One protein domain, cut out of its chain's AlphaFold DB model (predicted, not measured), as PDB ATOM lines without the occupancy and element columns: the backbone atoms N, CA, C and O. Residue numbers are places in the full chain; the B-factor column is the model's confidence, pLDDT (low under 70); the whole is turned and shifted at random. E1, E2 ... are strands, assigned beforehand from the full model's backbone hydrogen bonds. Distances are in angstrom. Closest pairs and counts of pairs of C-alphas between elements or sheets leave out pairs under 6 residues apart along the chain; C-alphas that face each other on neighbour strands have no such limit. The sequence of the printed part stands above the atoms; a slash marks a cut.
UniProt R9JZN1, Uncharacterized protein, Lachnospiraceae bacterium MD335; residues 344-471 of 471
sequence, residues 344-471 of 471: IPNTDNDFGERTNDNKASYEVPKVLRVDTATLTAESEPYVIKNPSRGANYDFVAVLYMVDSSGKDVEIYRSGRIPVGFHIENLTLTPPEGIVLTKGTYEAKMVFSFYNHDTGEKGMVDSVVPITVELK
ATOM      1  N   ILE A 344     102.894 276.256 295.753       81.12
ATOM      2  CA  ILE A 344     101.963 276.490 296.864       81.12
ATOM      3  C   ILE A 344     101.535 275.137 297.453       81.12
ATOM      4  O   ILE A 344     101.310 274.188 296.697       81.12
ATOM      5  N   PRO A 345     101.466 274.982 298.789       83.50
ATOM      6  CA  PRO A 345     101.004 273.742 299.405       83.50
ATOM      7  C   PRO A 345      99.529 273.480 299.076       83.50
ATOM      8  O   PRO A 345      98.698 274.386 299.084       83.50
ATOM      9  N   ASN A 346      99.193 272.222 298.806       79.38
ATOM     10  CA  ASN A 346      97.820 271.784 298.589       79.38
ATOM     11  C   ASN A 346      96.997 271.973 299.873       79.38
ATOM     12  O   ASN A 346      97.472 271.706 300.973       79.38
ATOM     13  N   THR A 347      95.736 272.375 299.728       70.56
ATOM     14  CA  THR A 347      94.790 272.545 300.846       70.56
ATOM     15  C   THR A 347      94.255 271.217 301.402       70.56
ATOM     16  O   THR A 347      93.679 271.184 302.491       70.56
ATOM     17  N   ASP A 348      94.484 270.111 300.688       64.19
ATOM     18  CA  ASP A 348      94.136 268.753 301.104       64.19
ATOM     19  C   ASP A 348      95.154 268.242 302.151       64.19
ATOM     20  O   ASP A 348      96.191 267.673 301.807       64.19
ATOM     21  N   ASN A 349      94.864 268.439 303.442       52.31
ATOM     22  CA  ASN A 349      95.752 268.099 304.573       52.31
ATOM     23  C   ASN A 349      95.887 266.588 304.894       52.31
ATOM     24  O   ASN A 349      96.420 266.235 305.946       52.31
ATOM     25  N   ASP A 350      95.417 265.681 304.033       56.72
ATOM     26  CA  ASP A 350      95.492 264.232 304.274       56.72
ATOM     27  C   ASP A 350      96.754 263.628 303.631       56.72
ATOM     28  O   ASP A 350      96.735 263.068 302.530       56.72
ATOM     29  N   PHE A 351      97.889 263.779 304.317       56.53
ATOM     30  CA  PHE A 351      99.110 263.029 304.024       56.53
ATOM     31  C   PHE A 351      98.935 261.593 304.542       56.53
ATOM     32  O   PHE A 351      99.409 261.258 305.626       56.53
ATOM     33  N   GLY A 352      98.220 260.741 303.802       57.78
ATOM     34  CA  GLY A 352      98.183 259.305 304.108       57.78
ATOM     35  C   GLY A 352      99.602 258.722 304.236       57.78
ATOM     36  O   GLY A 352     100.546 259.269 303.662       57.78
ATOM     37  N   GLU A 353      99.777 257.627 304.987       57.56
ATOM     38  CA  GLU A 353     101.100 257.007 305.181       57.56
ATOM     39  C   GLU A 353     101.810 256.762 303.838       57.56
ATOM     40  O   GLU A 353     101.266 256.123 302.930       57.56
ATOM     41  N   ARG A 354     103.045 257.269 303.713       60.06
ATOM     42  CA  ARG A 354     103.900 257.040 302.543       60.06
ATOM     43  C   ARG A 354     104.239 255.549 302.457       60.06
ATOM     44  O   ARG A 354     105.065 255.041 303.209       60.06
ATOM     45  N   THR A 355     103.590 254.833 301.543       59.62
ATOM     46  CA  THR A 355     103.915 253.434 301.225       59.62
ATOM     47  C   THR A 355     105.232 253.367 300.456       59.62
ATOM     48  O   THR A 355     105.449 254.215 299.600       59.62
ATOM     49  N   ASN A 356     106.073 252.351 300.662       65.44
ATOM     50  CA  ASN A 356     107.381 252.207 299.992       65.44
ATOM     51  C   ASN A 356     107.295 251.750 298.510       65.44
ATOM     52  O   ASN A 356     108.126 250.983 298.031       65.44
ATOM     53  N   ASP A 357     106.248 252.171 297.800       72.50
ATOM     54  CA  ASP A 357     105.957 251.786 296.418       72.50
ATOM     55  C   ASP A 357     106.483 252.836 295.425       72.50
ATOM     56  O   ASP A 357     106.478 254.032 295.707       72.50
ATOM     57  N   ASN A 358     106.837 252.437 294.201       75.06
ATOM     58  CA  ASN A 358     107.212 253.395 293.152       75.06
ATOM     59  C   ASN A 358     105.967 254.014 292.490       75.06
ATOM     60  O   ASN A 358     105.588 253.628 291.382       75.06
ATOM     61  N   LYS A 359     105.297 254.938 293.186       79.56
ATOM     62  CA  LYS A 359     104.064 255.592 292.720       79.56
ATOM     63  C   LYS A 359     104.253 257.096 292.540       79.56
ATOM     64  O   LYS A 359     104.725 257.779 293.445       79.56
ATOM     65  N   ALA A 360     103.825 257.611 291.392       83.25
ATOM     66  CA  ALA A 360     103.738 259.037 291.106       83.25
ATOM     67  C   ALA A 360     102.338 259.370 290.578       83.25
ATOM     68  O   ALA A 360     101.734 258.578 289.852       83.25
ATOM     69  N   SER A 361     101.834 260.545 290.937       83.25
ATOM     70  CA  SER A 361     100.569 261.081 290.439       83.25
ATOM     71  C   SER A 361     100.732 262.562 290.141       83.25
ATOM     72  O   SER A 361     101.463 263.250 290.850       83.25
ATOM     73  N   TYR A 362     100.045 263.050 289.118       88.56
ATOM     74  CA  TYR A 362     100.042 264.458 288.741       88.56
ATOM     75  C   TYR A 362      98.700 264.815 288.099       88.56
ATOM     76  O   TYR A 362      98.028 263.958 287.523       88.56
ATOM     77  N   GLU A 363      98.328 266.085 288.185       88.19
ATOM     78  CA  GLU A 363      97.167 266.647 287.497       88.19
ATOM     79  C   GLU A 363      97.605 267.860 286.677       88.19
ATOM     80  O   GLU A 363      98.365 268.701 287.162       88.19
ATOM     81  N   VAL A 364      97.158 267.913 285.423       89.94
ATOM     82  CA  VAL A 364      97.499 268.950 284.444       89.94
ATOM     83  C   VAL A 364      96.274 269.213 283.562       89.94
ATOM     84  O   VAL A 364      95.574 268.259 283.200       89.94
ATOM     85  N   PRO A 365      95.969 270.471 283.202       88.38
ATOM     86  CA  PRO A 365      94.844 270.783 282.345       88.38
ATOM     87  C   PRO A 365      95.098 270.277 280.928       88.38
ATOM     88  O   PRO A 365      96.202 270.348 280.390       88.38
ATOM     89  N   LYS A 366      94.027 269.820 280.278       88.94
ATOM     90  CA  LYS A 366      94.061 269.458 278.856       88.94
ATOM     91  C   LYS A 366      94.261 270.684 277.954       88.94
ATOM     92  O   LYS A 366      94.829 270.562 276.872       88.94
ATOM     93  N   VAL A 367      93.773 271.845 278.395       90.31
ATOM     94  CA  VAL A 367      93.872 273.125 277.685       90.31
ATOM     95  C   VAL A 367      94.427 274.172 278.642       90.31
ATOM     96  O   VAL A 367      93.793 274.486 279.645       90.31
ATOM     97  N   LEU A 368      95.598 274.709 278.319       90.50
ATOM     98  CA  LEU A 368      96.261 275.783 279.041       90.50
ATOM     99  C   LEU A 368      95.920 277.115 278.374       90.50
ATOM    100  O   LEU A 368      96.331 277.363 277.242       90.50
ATOM    101  N   ARG A 369      95.162 277.972 279.055       90.69
ATOM    102  CA  ARG A 369      94.830 279.313 278.559       90.69
ATOM    103  C   ARG A 369      95.843 280.307 279.088       90.69
ATOM    104  O   ARG A 369      96.081 280.320 280.288       90.69
ATOM    105  N   VAL A 370      96.441 281.097 278.206       90.31
ATOM    106  CA  VAL A 370      97.539 282.011 278.530       90.31
ATOM    107  C   VAL A 370      97.220 283.401 277.999       90.31
ATOM    108  O   VAL A 370      96.878 283.563 276.826       90.31
ATOM    109  N   ASP A 371      97.350 284.403 278.862       88.56
ATOM    110  CA  ASP A 371      97.192 285.805 278.483       88.56
ATOM    111  C   ASP A 371      98.398 286.264 277.644       88.56
ATOM    112  O   ASP A 371      99.551 286.124 278.056       88.56
ATOM    113  N   THR A 372      98.149 286.795 276.444       86.25
ATOM    114  CA  THR A 372      99.224 287.175 275.507       86.25
ATOM    115  C   THR A 372     100.074 288.361 275.967       86.25
ATOM    116  O   THR A 372     101.193 288.514 275.475       86.25
ATOM    117  N   ALA A 373      99.595 289.190 276.902       84.62
ATOM    118  CA  ALA A 373     100.338 290.347 277.403       84.62
ATOM    119  C   ALA A 373     101.299 289.978 278.545       84.62
ATOM    120  O   ALA A 373     102.405 290.511 278.624       84.62
ATOM    121  N   THR A 374     100.879 289.070 279.424       85.38
ATOM    122  CA  THR A 374     101.625 288.647 280.620       85.38
ATOM    123  C   THR A 374     102.324 287.302 280.459       85.38
ATOM    124  O   THR A 374     103.128 286.930 281.314       85.38
ATOM    125  N   LEU A 375     101.998 286.552 279.398       87.69
ATOM    126  CA  LEU A 375     102.430 285.172 279.159       87.69
ATOM    127  C   LEU A 375     102.147 284.228 280.333       87.69
ATOM    128  O   LEU A 375     102.784 283.184 280.461       87.69
ATOM    129  N   THR A 376     101.195 284.582 281.193       86.69
ATOM    130  CA  THR A 376     100.854 283.814 282.387       86.69
ATOM    131  C   THR A 376      99.548 283.063 282.164       86.69
ATOM    132  O   THR A 376      98.605 283.586 281.567       86.69
ATOM    133  N   ALA A 377      99.523 281.801 282.585       85.38
ATOM    134  CA  ALA A 377      98.363 280.937 282.453       85.38
ATOM    135  C   ALA A 377      97.233 281.319 283.424       85.38
ATOM    136  O   ALA A 377      97.500 281.701 284.561       85.38
ATOM    137  N   GLU A 378      95.978 281.172 282.982       79.31
ATOM    138  CA  GLU A 378      94.782 281.286 283.826       79.31
ATOM    139  C   GLU A 378      94.792 280.195 284.913       79.31
ATOM    140  O   GLU A 378      95.048 279.020 284.630       79.31
ATOM    141  N   SER A 379      94.489 280.575 286.152       67.31
ATOM    142  CA  SER A 379      94.633 279.729 287.335       67.31
ATOM    143  C   SER A 379      93.289 279.180 287.827       67.31
ATOM    144  O   SER A 379      92.664 279.839 288.639       67.31
ATOM    145  N   GLU A 380      92.835 277.977 287.427       66.81
ATOM    146  CA  GLU A 380      91.764 277.282 288.188       66.81
ATOM    147  C   GLU A 380      91.766 275.738 288.079       66.81
ATOM    148  O   GLU A 380      91.756 275.204 286.967       66.81
ATOM    149  N   PRO A 381      91.678 275.001 289.216       62.84
ATOM    150  CA  PRO A 381      92.050 275.416 290.583       62.84
ATOM    151  C   PRO A 381      93.578 275.558 290.760       62.84
ATOM    152  O   PRO A 381      94.034 276.135 291.737       62.84
ATOM    153  N   TYR A 382      94.359 275.027 289.816       77.81
ATOM    154  CA  TYR A 382      95.811 275.150 289.667       77.81
ATOM    155  C   TYR A 382      96.189 274.678 288.260       77.81
ATOM    156  O   TYR A 382      95.446 273.932 287.622       77.81
ATOM    157  N   VAL A 383      97.364 275.072 287.779       82.50
ATOM    158  CA  VAL A 383      97.875 274.664 286.465       82.50
ATOM    159  C   VAL A 383      98.554 273.297 286.531       82.50
ATOM    160  O   VAL A 383      98.459 272.517 285.593       82.50
ATOM    161  N   ILE A 384      99.245 272.972 287.624       88.12
ATOM    162  CA  ILE A 384      99.895 271.663 287.806       88.12
ATOM    163  C   ILE A 384      99.818 271.277 289.279       88.12
ATOM    164  O   ILE A 384     100.228 272.076 290.114       88.12
ATOM    165  N   LYS A 385      99.371 270.063 289.619       88.25
ATOM    166  CA  LYS A 385      99.370 269.557 291.010       88.25
ATOM    167  C   LYS A 385     100.145 268.261 291.154       88.25
ATOM    168  O   LYS A 385      99.986 267.348 290.344       88.25
ATOM    169  N   ASN A 386     100.915 268.175 292.237       89.06
ATOM    170  CA  ASN A 386     101.459 266.945 292.797       89.06
ATOM    171  C   ASN A 386     100.625 266.546 294.035       89.06
ATOM    172  O   ASN A 386     100.792 267.140 295.107       89.06
ATOM    173  N   PRO A 387      99.665 265.610 293.913       81.44
ATOM    174  CA  PRO A 387      98.793 265.221 295.018       81.44
ATOM    175  C   PRO A 387      99.566 264.604 296.189       81.44
ATOM    176  O   PRO A 387     100.495 263.833 295.987       81.44
ATOM    177  N   SER A 388      99.132 264.869 297.424       74.88
ATOM    178  CA  SER A 388      99.738 264.273 298.629       74.88
ATOM    179  C   SER A 388      99.459 262.769 298.755       74.88
ATOM    180  O   SER A 388     100.235 262.028 299.353       74.88
ATOM    181  N   ARG A 389      98.331 262.299 298.205       73.56
ATOM    182  CA  ARG A 389      97.852 260.923 298.364       73.56
ATOM    183  C   ARG A 389      98.374 260.024 297.246       73.56
ATOM    184  O   ARG A 389      97.945 260.141 296.104       73.56
ATOM    185  N   GLY A 390      99.230 259.067 297.604       65.75
ATOM    186  CA  GLY A 390      99.725 258.040 296.682       65.75
ATOM    187  C   GLY A 390     100.894 258.471 295.792       65.75
ATOM    188  O   GLY A 390     101.288 257.682 294.936       65.75
ATOM    189  N   ALA A 391     101.458 259.666 295.996       73.50
ATOM    190  CA  ALA A 391     102.680 260.121 295.336       73.50
ATOM    191  C   ALA A 391     103.889 260.005 296.272       73.50
ATOM    192  O   ALA A 391     103.846 260.456 297.414       73.50
ATOM    193  N   ASN A 392     104.981 259.449 295.752       79.25
ATOM    194  CA  ASN A 392     106.264 259.315 296.449       79.25
ATOM    195  C   ASN A 392     107.408 260.059 295.746       79.25
ATOM    196  O   ASN A 392     108.553 260.023 296.195       79.25
ATOM    197  N   TYR A 393     107.095 260.715 294.630       87.69
ATOM    198  CA  TYR A 393     108.062 261.392 293.788       87.69
ATOM    199  C   TYR A 393     107.712 262.862 293.664       87.69
ATOM    200  O   TYR A 393     106.567 263.240 293.403       87.69
ATOM    201  N   ASP A 394     108.746 263.673 293.792       88.50
ATOM    202  CA  ASP A 394     108.698 265.047 293.341       88.50
ATOM    203  C   ASP A 394     108.898 265.057 291.836       88.50
ATOM    204  O   ASP A 394     109.481 264.127 291.270       88.50
ATOM    205  N   PHE A 395     108.436 266.103 291.167       90.31
ATOM    206  CA  PHE A 395     108.660 266.194 289.736       90.31
ATOM    207  C   PHE A 395     108.995 267.594 289.265       90.31
ATOM    208  O   PHE A 395     108.717 268.594 289.925       90.31
ATOM    209  N   VAL A 396     109.613 267.625 288.091       90.62
ATOM    210  CA  VAL A 396     109.833 268.823 287.291       90.62
ATOM    211  C   VAL A 396     108.954 268.707 286.056       90.62
ATOM    212  O   VAL A 396     108.996 267.688 285.366       90.62
ATOM    213  N   ALA A 397     108.154 269.734 285.804       90.94
ATOM    214  CA  ALA A 397     107.297 269.843 284.640       90.94
ATOM    215  C   ALA A 397     107.942 270.772 283.607       90.94
ATOM    216  O   ALA A 397     108.348 271.888 283.928       90.94
ATOM    217  N   VAL A 398     108.034 270.318 282.361       92.31
ATOM    218  CA  VAL A 398     108.586 271.093 281.250       92.31
ATOM    219  C   VAL A 398     107.579 271.118 280.117       92.31
ATOM    220  O   VAL A 398     107.142 270.070 279.642       92.31
ATOM    221  N   LEU A 399     107.213 272.314 279.678       92.69
ATOM    222  CA  LEU A 399     106.286 272.501 278.577       92.69
ATOM    223  C   LEU A 399     107.061 272.728 277.283       92.69
ATOM    224  O   LEU A 399     107.883 273.643 277.187       92.69
ATOM    225  N   TYR A 400     106.734 271.923 276.278       93.62
ATOM    226  CA  TYR A 400     107.252 272.053 274.926       93.62
ATOM    227  C   TYR A 400     106.138 272.429 273.953       93.62
ATOM    228  O   TYR A 400     105.060 271.834 273.991       93.62
ATOM    229  N   MET A 401     106.422 273.362 273.046       90.25
ATOM    230  CA  MET A 401     105.621 273.623 271.846       90.25
ATOM    231  C   MET A 401     106.393 273.208 270.599       90.25
ATOM    232  O   MET A 401     107.620 273.273 270.573       90.25
ATOM    233  N   VAL A 402     105.675 272.782 269.563       82.56
ATOM    234  CA  VAL A 402     106.286 272.419 268.281       82.56
ATOM    235  C   VAL A 402     106.472 273.685 267.445       82.56
ATOM    236  O   VAL A 402     105.511 274.412 267.192       82.56
ATOM    237  N   ASP A 403     107.705 273.969 267.027       75.75
ATOM    238  CA  ASP A 403     107.990 275.089 266.129       75.75
ATOM    239  C   ASP A 403     107.611 274.786 264.667       75.75
ATOM    240  O   ASP A 403     107.231 273.672 264.299       75.75
ATOM    241  N   SER A 404     107.743 275.783 263.786       70.69
ATOM    242  CA  SER A 404     107.438 275.647 262.354       70.69
ATOM    243  C   SER A 404     108.317 274.630 261.612       70.69
ATOM    244  O   SER A 404     107.991 274.258 260.483       70.69
ATOM    245  N   SER A 405     109.413 274.169 262.223       72.81
ATOM    246  CA  SER A 405     110.304 273.135 261.692       72.81
ATOM    247  C   SER A 405     109.971 271.727 262.200       72.81
ATOM    248  O   SER A 405     110.595 270.758 261.766       72.81
ATOM    249  N   GLY A 406     108.975 271.595 263.084       74.69
ATOM    250  CA  GLY A 406     108.585 270.327 263.700       74.69
ATOM    251  C   GLY A 406     109.437 269.943 264.912       74.69
ATOM    252  O   GLY A 406     109.393 268.787 265.335       74.69
ATOM    253  N   LYS A 407     110.233 270.870 265.460       82.81
ATOM    254  CA  LYS A 407     111.097 270.626 266.618       82.81
ATOM    255  C   LYS A 407     110.414 271.082 267.906       82.81
ATOM    256  O   LYS A 407     109.784 272.134 267.948       82.81
ATOM    257  N   ASP A 408     110.585 270.302 268.970       87.50
ATOM    258  CA  ASP A 408     110.147 270.693 270.308       87.50
ATOM    259  C   ASP A 408     110.995 271.854 270.838       87.50
ATOM    260  O   ASP A 408     112.223 271.755 270.949       87.50
ATOM    261  N   VAL A 409     110.327 272.936 271.215       89.44
ATOM    262  CA  VAL A 409     110.912 274.105 271.861       89.44
ATOM    263  C   VAL A 409     110.383 274.194 273.282       89.44
ATOM    264  O   VAL A 409     109.174 274.250 273.496       89.44
ATOM    265  N   GLU A 410     111.294 274.214 274.252       92.44
ATOM    266  CA  GLU A 410     110.966 274.452 275.656       92.44
ATOM    267  C   GLU A 410     110.501 275.895 275.834       92.44
ATOM    268  O   GLU A 410     111.225 276.828 275.496       92.44
ATOM    269  N   ILE A 411     109.295 276.068 276.358       90.81
ATOM    270  CA  ILE A 411     108.687 277.384 276.595       90.81
ATOM    271  C   ILE A 411     108.374 277.627 278.065       90.81
ATOM    272  O   ILE A 411     107.960 278.722 278.424       90.81
ATOM    273  N   TYR A 412     108.517 276.605 278.903       89.81
ATOM    274  CA  TYR A 412     108.399 276.711 280.347       89.81
ATOM    275  C   TYR A 412     109.062 275.504 281.005       89.81
ATOM    276  O   TYR A 412     108.977 274.384 280.498       89.81
ATOM    277  N   ARG A 413     109.661 275.736 282.170       89.25
ATOM    278  CA  ARG A 413     110.203 274.714 283.059       89.25
ATOM    279  C   ARG A 413     109.884 275.106 284.489       89.25
ATOM    280  O   ARG A 413     110.141 276.240 284.877       89.25
ATOM    281  N   SER A 414     109.367 274.162 285.262       86.88
ATOM    282  CA  SER A 414     109.191 274.337 286.696       86.88
ATOM    283  C   SER A 414     110.477 274.029 287.463       86.88
ATOM    284  O   SER A 414     111.313 273.229 287.036       86.88
ATOM    285  N   GLY A 415     110.579 274.570 288.669       85.00
ATOM    286  CA  GLY A 415     111.408 274.027 289.736       85.00
ATOM    287  C   GLY A 415     110.886 272.676 290.241       85.00
ATOM    288  O   GLY A 415     109.947 272.089 289.690       85.00
ATOM    289  N   ARG A 416     111.501 272.174 291.317       87.19
ATOM    290  CA  ARG A 416     111.073 270.950 292.015       87.19
ATOM    291  C   ARG A 416     109.687 271.163 292.619       87.19
ATOM    292  O   ARG A 416     109.581 271.947 293.552       87.19
ATOM    293  N   ILE A 417     108.672 270.432 292.155       88.50
ATOM    294  CA  ILE A 417     107.314 270.435 292.721       88.50
ATOM    295  C   ILE A 417     107.197 269.272 293.715       88.50
ATOM    296  O   ILE A 417     107.091 268.113 293.282       88.50
ATOM    297  N   PRO A 418     107.235 269.534 295.036       86.69
ATOM    298  CA  PRO A 418     107.211 268.461 296.009       86.69
ATOM    299  C   PRO A 418     105.836 267.809 296.110       86.69
ATOM    300  O   PRO A 418     104.814 268.425 295.793       86.69
ATOM    301  N   VAL A 419     105.800 266.571 296.600       85.38
ATOM    302  CA  VAL A 419     104.545 265.907 296.974       85.38
ATOM    303  C   VAL A 419     103.733 266.814 297.901       85.38
ATOM    304  O   VAL A 419     104.229 267.273 298.930       85.38
ATOM    305  N   GLY A 420     102.475 267.058 297.536       84.31
ATOM    306  CA  GLY A 420     101.581 267.923 298.296       84.31
ATOM    307  C   GLY A 420     101.639 269.400 297.918       84.31
ATOM    308  O   GLY A 420     101.114 270.216 298.668       84.31
ATOM    309  N   PHE A 421     102.219 269.748 296.769       87.50
ATOM    310  CA  PHE A 421     102.249 271.116 296.254       87.50
ATOM    311  C   PHE A 421     101.689 271.220 294.830       87.50
ATOM    312  O   PHE A 421     101.588 270.229 294.101       87.50
ATOM    313  N   HIS A 422     101.347 272.438 294.426       87.94
ATOM    314  CA  HIS A 422     100.857 272.773 293.095       87.94
ATOM    315  C   HIS A 422     101.403 274.125 292.610       87.94
ATOM    316  O   HIS A 422     101.992 274.890 293.375       87.94
ATOM    317  N   ILE A 423     101.206 274.400 291.322       87.69
ATOM    318  CA  ILE A 423     101.528 275.660 290.650       87.69
ATOM    319  C   ILE A 423     100.218 276.324 290.243       87.69
ATOM    320  O   ILE A 423      99.481 275.771 289.427       87.69
ATOM    321  N   GLU A 424      99.937 277.506 290.788       81.75
ATOM    322  CA  GLU A 424      98.771 278.314 290.399       81.75
ATOM    323  C   GLU A 424      99.071 279.209 289.196       81.75
ATOM    324  O   GLU A 424      98.227 279.341 288.321       81.75
ATOM    325  N   ASN A 425     100.281 279.773 289.116       79.00
ATOM    326  CA  ASN A 425     100.672 280.698 288.054       79.00
ATOM    327  C   ASN A 425     101.873 280.145 287.287       79.00
ATOM    328  O   ASN A 425     102.970 280.017 287.831       79.00
ATOM    329  N   LEU A 426     101.655 279.830 286.012       87.00
ATOM    330  CA  LEU A 426     102.686 279.377 285.086       87.00
ATOM    331  C   LEU A 426     102.959 280.497 284.084       87.00
ATOM    332  O   LEU A 426     102.095 280.804 283.265       87.00
ATOM    333  N   THR A 427     104.146 281.094 284.138       88.25
ATOM    334  CA  THR A 427     104.573 282.129 283.184       88.25
ATOM    335  C   THR A 427     105.478 281.514 282.123       88.25
ATOM    336  O   THR A 427     106.505 280.925 282.456       88.25
ATOM    337  N   LEU A 428     105.107 281.642 280.848       89.50
ATOM    338  CA  LEU A 428     105.913 281.143 279.736       89.50
ATOM    339  C   LEU A 428     107.191 281.973 279.574       89.50
ATOM    340  O   LEU A 428     107.171 283.203 279.588       89.50
ATOM    341  N   THR A 429     108.297 281.279 279.345       89.00
ATOM    342  CA  THR A 429     109.633 281.820 279.093       89.00
ATOM    343  C   THR A 429     110.148 281.296 277.747       89.00
ATOM    344  O   THR A 429     111.017 280.418 277.721       89.00
ATOM    345  N   PRO A 430     109.590 281.758 276.610       86.38
ATOM    346  CA  PRO A 430     110.070 281.338 275.299       86.38
ATOM    347  C   PRO A 430     111.531 281.793 275.083       86.38
ATOM    348  O   PRO A 430     111.907 282.875 275.542       86.38
ATOM    349  N   PRO A 431     112.361 281.005 274.376       85.94
ATOM    350  CA  PRO A 431     113.730 281.381 274.031       85.94
ATOM    351  C   PRO A 431     113.816 282.690 273.237       85.94
ATOM    352  O   PRO A 431     112.885 283.057 272.513       85.94
ATOM    353  N   GLU A 432     114.965 283.370 273.316       83.06
ATOM    354  CA  GLU A 432     115.214 284.597 272.552       83.06
ATOM    355  C   GLU A 432     114.921 284.402 271.055       83.06
ATOM    356  O   GLU A 432     115.405 283.466 270.417       83.06
ATOM    357  N   GLY A 433     114.117 285.307 270.491       78.38
ATOM    358  CA  GLY A 433     113.716 285.281 269.082       78.38
ATOM    359  C   GLY A 433     112.385 284.581 268.793       78.38
ATOM    360  O   GLY A 433     111.915 284.653 267.658       78.38
ATOM    361  N   ILE A 434     111.742 283.961 269.790       82.62
ATOM    362  CA  ILE A 434     110.419 283.340 269.635       82.62
ATOM    363  C   ILE A 434     109.339 284.271 270.185       82.62
ATOM    364  O   ILE A 434     109.266 284.530 271.384       82.62
ATOM    365  N   VAL A 435     108.475 284.757 269.292       82.12
ATOM    366  CA  VAL A 435     107.325 285.597 269.646       82.12
ATOM    367  C   VAL A 435     106.061 284.751 269.595       82.12
ATOM    368  O   VAL A 435     105.670 284.266 268.533       82.12
ATOM    369  N   LEU A 436     105.424 284.581 270.751       84.69
ATOM    370  CA  LEU A 436     104.155 283.876 270.875       84.69
ATOM    371  C   LEU A 436     103.006 284.832 270.543       84.69
ATOM    372  O   LEU A 436     102.859 285.874 271.179       84.69
ATOM    373  N   THR A 437     102.212 284.502 269.527       86.12
ATOM    374  CA  THR A 437     101.064 285.306 269.091       86.12
ATOM    375  C   THR A 437      99.747 284.644 269.491       86.12
ATOM    376  O   THR A 437      99.703 283.486 269.895       86.12
ATOM    377  N   LYS A 438      98.647 285.397 269.413       90.44
ATOM    378  CA  LYS A 438      97.305 284.880 269.702       90.44
ATOM    379  C   LYS A 438      96.979 283.696 268.783       90.44
ATOM    380  O   LYS A 438      97.046 283.831 267.562       90.44
ATOM    381  N   GLY A 439      96.585 282.564 269.360       89.00
ATOM    382  CA  GLY A 439      96.346 281.336 268.607       89.00
ATOM    383  C   GLY A 439      96.229 280.093 269.483       89.00
ATOM    384  O   GLY A 439      96.347 280.155 270.706       89.00
ATOM    385  N   THR A 440      95.994 278.953 268.837       90.00
ATOM    386  CA  THR A 440      95.933 277.636 269.479       90.00
ATOM    387  C   THR A 440      97.116 276.800 269.011       90.00
ATOM    388  O   THR A 440      97.319 276.646 267.808       90.00
ATOM    389  N   TYR A 441      97.872 276.253 269.959       89.06
ATOM    390  CA  TYR A 441      99.116 275.534 269.705       89.06
ATOM    391  C   TYR A 441      99.056 274.123 270.284       89.06
ATOM    392  O   TYR A 441      98.559 273.909 271.395       89.06
ATOM    393  N   GLU A 442      99.586 273.158 269.533       89.75
ATOM    394  CA  GLU A 442      99.853 271.821 270.055       89.75
ATOM    395  C   GLU A 442     101.113 271.850 270.917       89.75
ATOM    396  O   GLU A 442     102.159 272.374 270.521       89.75
ATOM    397  N   ALA A 443     100.999 271.284 272.112       91.75
ATOM    398  CA  ALA A 443     102.067 271.257 273.088       91.75
ATOM    399  C   ALA A 443     102.102 269.914 273.817       91.75
ATOM    400  O   ALA A 443     101.171 269.104 273.772       91.75
ATOM    401  N   LYS A 444     103.193 269.678 274.534       93.88
ATOM    402  CA  LYS A 444     103.311 268.542 275.441       93.88
ATOM    403  C   LYS A 444     103.982 268.959 276.736       93.88
ATOM    404  O   LYS A 444     104.987 269.665 276.725       93.88
ATOM    405  N   MET A 445     103.426 268.488 277.841       92.94
ATOM    406  CA  MET A 445     104.020 268.604 279.163       92.94
ATOM    407  C   MET A 445     104.821 267.336 279.453       92.94
ATOM    408  O   MET A 445     104.288 266.230 279.356       92.94
ATOM    409  N   VAL A 446     106.095 267.490 279.791       94.31
ATOM    410  CA  VAL A 446     106.992 266.399 280.177       94.31
ATOM    411  C   VAL A 446     107.234 266.474 281.677       94.31
ATOM    412  O   VAL A 446     107.630 267.519 282.185       94.31
ATOM    413  N   PHE A 447     107.007 265.367 282.377       92.81
ATOM    414  CA  PHE A 447     107.230 265.233 283.812       92.81
ATOM    415  C   PHE A 447     108.414 264.308 284.075       92.81
ATOM    416  O   PHE A 447     108.369 263.134 283.702       92.81
ATOM    417  N   SER A 448     109.441 264.823 284.748       91.94
ATOM    418  CA  SER A 448     110.582 264.045 285.244       91.94
ATOM    419  C   SER A 448     110.450 263.825 286.744       91.94
ATOM    420  O   SER A 448     110.301 264.793 287.485       91.94
ATOM    421  N   PHE A 449     110.509 262.565 287.187       90.50
ATOM    422  CA  PHE A 449     110.220 262.164 288.568       90.50
ATOM    423  C   PHE A 449     111.485 261.839 289.359       90.50
ATOM    424  O   PHE A 449     112.292 260.991 288.965       90.50
ATOM    425  N   TYR A 450     111.597 262.456 290.527       89.25
ATOM    426  CA  TYR A 450     112.734 262.358 291.427       89.25
ATOM    427  C   TYR A 450     112.267 261.863 292.790       89.25
ATOM    428  O   TYR A 450     111.235 262.297 293.303       89.25
ATOM    429  N   ASN A 451     113.000 260.909 293.361       85.75
ATOM    430  CA  ASN A 451     112.694 260.393 294.687       85.75
ATOM    431  C   ASN A 451     112.722 261.558 295.690       85.75
ATOM    432  O   ASN A 451     113.679 262.332 295.715       85.75
ATOM    433  N   HIS A 452     111.666 261.693 296.489       79.56
ATOM    434  CA  HIS A 452     111.512 262.828 297.397       79.56
ATOM    435  C   HIS A 452     112.655 262.936 298.425       79.56
ATOM    436  O   HIS A 452     113.106 264.042 298.737       79.56
ATOM    437  N   ASP A 453     113.150 261.798 298.917       79.25
ATOM    438  CA  ASP A 453     114.164 261.740 299.969       79.25
ATOM    439  C   ASP A 453     115.586 261.855 299.400       79.25
ATOM    440  O   ASP A 453     116.415 262.576 299.957       79.25
ATOM    441  N   THR A 454     115.884 261.170 298.287       81.12
ATOM    442  CA  THR A 454     117.248 261.129 297.715       81.12
ATOM    443  C   THR A 454     117.502 262.180 296.635       81.12
ATOM    444  O   THR A 454     118.655 262.498 296.350       81.12
ATOM    445  N   GLY A 455     116.451 262.721 296.013       80.25
ATOM    446  CA  GLY A 455     116.547 263.632 294.872       80.25
ATOM    447  C   GLY A 455     116.997 262.969 293.565       80.25
ATOM    448  O   GLY A 455     117.154 263.669 292.568       80.25
ATOM    449  N   GLU A 456     117.204 261.650 293.542       83.56
ATOM    450  CA  GLU A 456     117.623 260.902 292.351       83.56
ATOM    451  C   GLU A 456     116.442 260.644 291.415       83.56
ATOM    452  O   GLU A 456     115.342 260.302 291.863       83.56
ATOM    453  N   LYS A 457     116.665 260.770 290.103       85.69
ATOM    454  CA  LYS A 457     115.670 260.418 289.090       85.69
ATOM    455  C   LYS A 457     115.363 258.930 289.199       85.69
ATOM    456  O   LYS A 457     116.234 258.089 288.990       85.69
ATOM    457  N   GLY A 458     114.120 258.606 289.541       80.94
ATOM    458  CA  GLY A 458     113.730 257.230 289.855       80.94
ATOM    459  C   GLY A 458     112.662 256.647 288.938       80.94
ATOM    460  O   GLY A 458     112.340 255.470 289.079       80.94
ATOM    461  N   MET A 459     112.114 257.433 288.002       82.69
ATOM    462  CA  MET A 459     111.143 256.952 287.014       82.69
ATOM    463  C   MET A 459     111.414 257.522 285.617       82.69
ATOM    464  O   MET A 459     112.105 258.528 285.450       82.69
ATOM    465  N   VAL A 460     110.861 256.847 284.606       86.12
ATOM    466  CA  VAL A 460     110.860 257.308 283.211       86.12
ATOM    467  C   VAL A 460     109.992 258.560 283.090       86.12
ATOM    468  O   VAL A 460     108.983 258.682 283.784       86.12
ATOM    469  N   ASP A 461     110.380 259.474 282.202       91.31
ATOM    470  CA  ASP A 461     109.622 260.697 281.962       91.31
ATOM    471  C   ASP A 461     108.223 260.382 281.421       91.31
ATOM    472  O   ASP A 461     108.055 259.555 280.519       91.31
ATOM    473  N   SER A 462     107.215 261.063 281.962       92.31
ATOM    474  CA  SER A 462     105.850 260.990 281.445       92.31
ATOM    475  C   SER A 462     105.588 262.153 280.500       92.31
ATOM    476  O   SER A 462     105.966 263.283 280.794       92.31
ATOM    477  N   VAL A 463     104.926 261.888 279.375       93.81
ATOM    478  CA  VAL A 463     104.595 262.901 278.366       93.81
ATOM    479  C   VAL A 463     103.083 263.004 278.240       93.81
ATOM    480  O   VAL A 463     102.411 262.021 277.932       93.81
ATOM    481  N   VAL A 464     102.551 264.206 278.443       93.88
ATOM    482  CA  VAL A 464     101.119 264.497 278.363       93.88
ATOM    483  C   VAL A 464     100.869 265.508 277.246       93.88
ATOM    484  O   VAL A 464     101.365 266.630 277.337       93.88
ATOM    485  N   PRO A 465     100.112 265.159 276.192       92.69
ATOM    486  CA  PRO A 465      99.729 266.123 275.168       92.69
ATOM    487  C   PRO A 465      98.717 267.122 275.738       92.69
ATOM    488  O   PRO A 465      97.718 266.719 276.342       92.69
ATOM    489  N   ILE A 466      98.961 268.414 275.527       92.25
ATOM    490  CA  ILE A 466      98.063 269.498 275.938       92.25
ATOM    491  C   ILE A 466      97.906 270.521 274.810       92.25
ATOM    492  O   ILE A 466      98.702 270.583 273.874       92.25
ATOM    493  N   THR A 467      96.876 271.351 274.901       91.69
ATOM    494  CA  THR A 467      96.658 272.469 273.976       91.69
ATOM    495  C   THR A 467      96.947 273.786 274.682       91.69
ATOM    496  O   THR A 467      96.446 273.992 275.782       91.69
ATOM    497  N   VAL A 468      97.711 274.688 274.065       91.81
ATOM    498  CA  VAL A 468      97.945 276.043 274.593       91.81
ATOM    499  C   VAL A 468      97.108 277.044 273.794       91.81
ATOM    500  O   VAL A 468      97.277 277.174 272.584       91.81
ATOM    501  N   GLU A 469      96.189 277.739 274.461       92.56
ATOM    502  CA  GLU A 469      95.379 278.824 273.900       92.56
ATOM    503  C   GLU A 469      95.945 280.171 274.357       92.56
ATOM    504  O   GLU A 469      95.744 280.576 275.500       92.56
ATOM    505  N   LEU A 470      96.618 280.881 273.456       90.12
ATOM    506  CA  LEU A 470      97.087 282.248 273.673       90.12
ATOM    507  C   LEU A 470      95.968 283.216 273.285       90.12
ATOM    508  O   LEU A 470      95.564 283.239 272.117       90.12
ATOM    509  N   LYS A 471      95.431 283.968 274.256       84.62
ATOM    510  CA  LYS A 471      94.250 284.834 274.085       84.62
ATOM    511  C   LYS A 471      94.550 286.322 274.107       84.62
ATOM    512  O   LYS A 471      95.502 286.746 274.796       84.62
TER     513      LYS A 471
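AT A GLANCE: This is residues 344 to 471 of the 471 residues of an uncharacterized protein of Lachnospiraceae bacterium MD335 (UniProt R9JZN1). With little regular structure beyond it, one strongly twisted, curled sheet of five strands makes a wall, and long loops with short strand E4 lie over one face. The 128 printed residues include six named strands, E1 to E6, and no named helix; 45 residues are in named elements, all strand. The mixed sheet runs E1 E6 E5 E2 E3. The whole is compact, radius of gyration of the C-alphas 15.3 A, spanning 46 by 28 by 21 A.

IN THESE COORDINATES: E5, residues 439 to 451, measures 37.2 A and bends by 50 degrees at residue 442. E2 is residues 393 to 402, 27.8 A; E6 462 to 470, 24.3 A, ending at C-alpha 470 (97.087, 282.248, 273.673). E3 is residues 408 to 413, E4 421 to 423, and E1 367 to 370, from C-alpha 367 (93.872, 273.125, 277.685).

HOW THE PARTS SIT: E5 is antiparallel to E2 (N 398 to O 446, 2.8 A) and, as a hairpin, to E6 (N 441 to O 468, 2.8 A). Hairpin E2 and E3 is antiparallel (N 399 to O 412, 2.8 A). Edge strand E1 is parallel to E6 (N 368 to O 467, 2.8 A). E4 pairs with no named strand.

THE WHOLE: The printed part has no cut. Links E1 to E2 and E4 to E5 are long. Residues 348 to 356, 379 to 381 and 390 are under pLDDT 70.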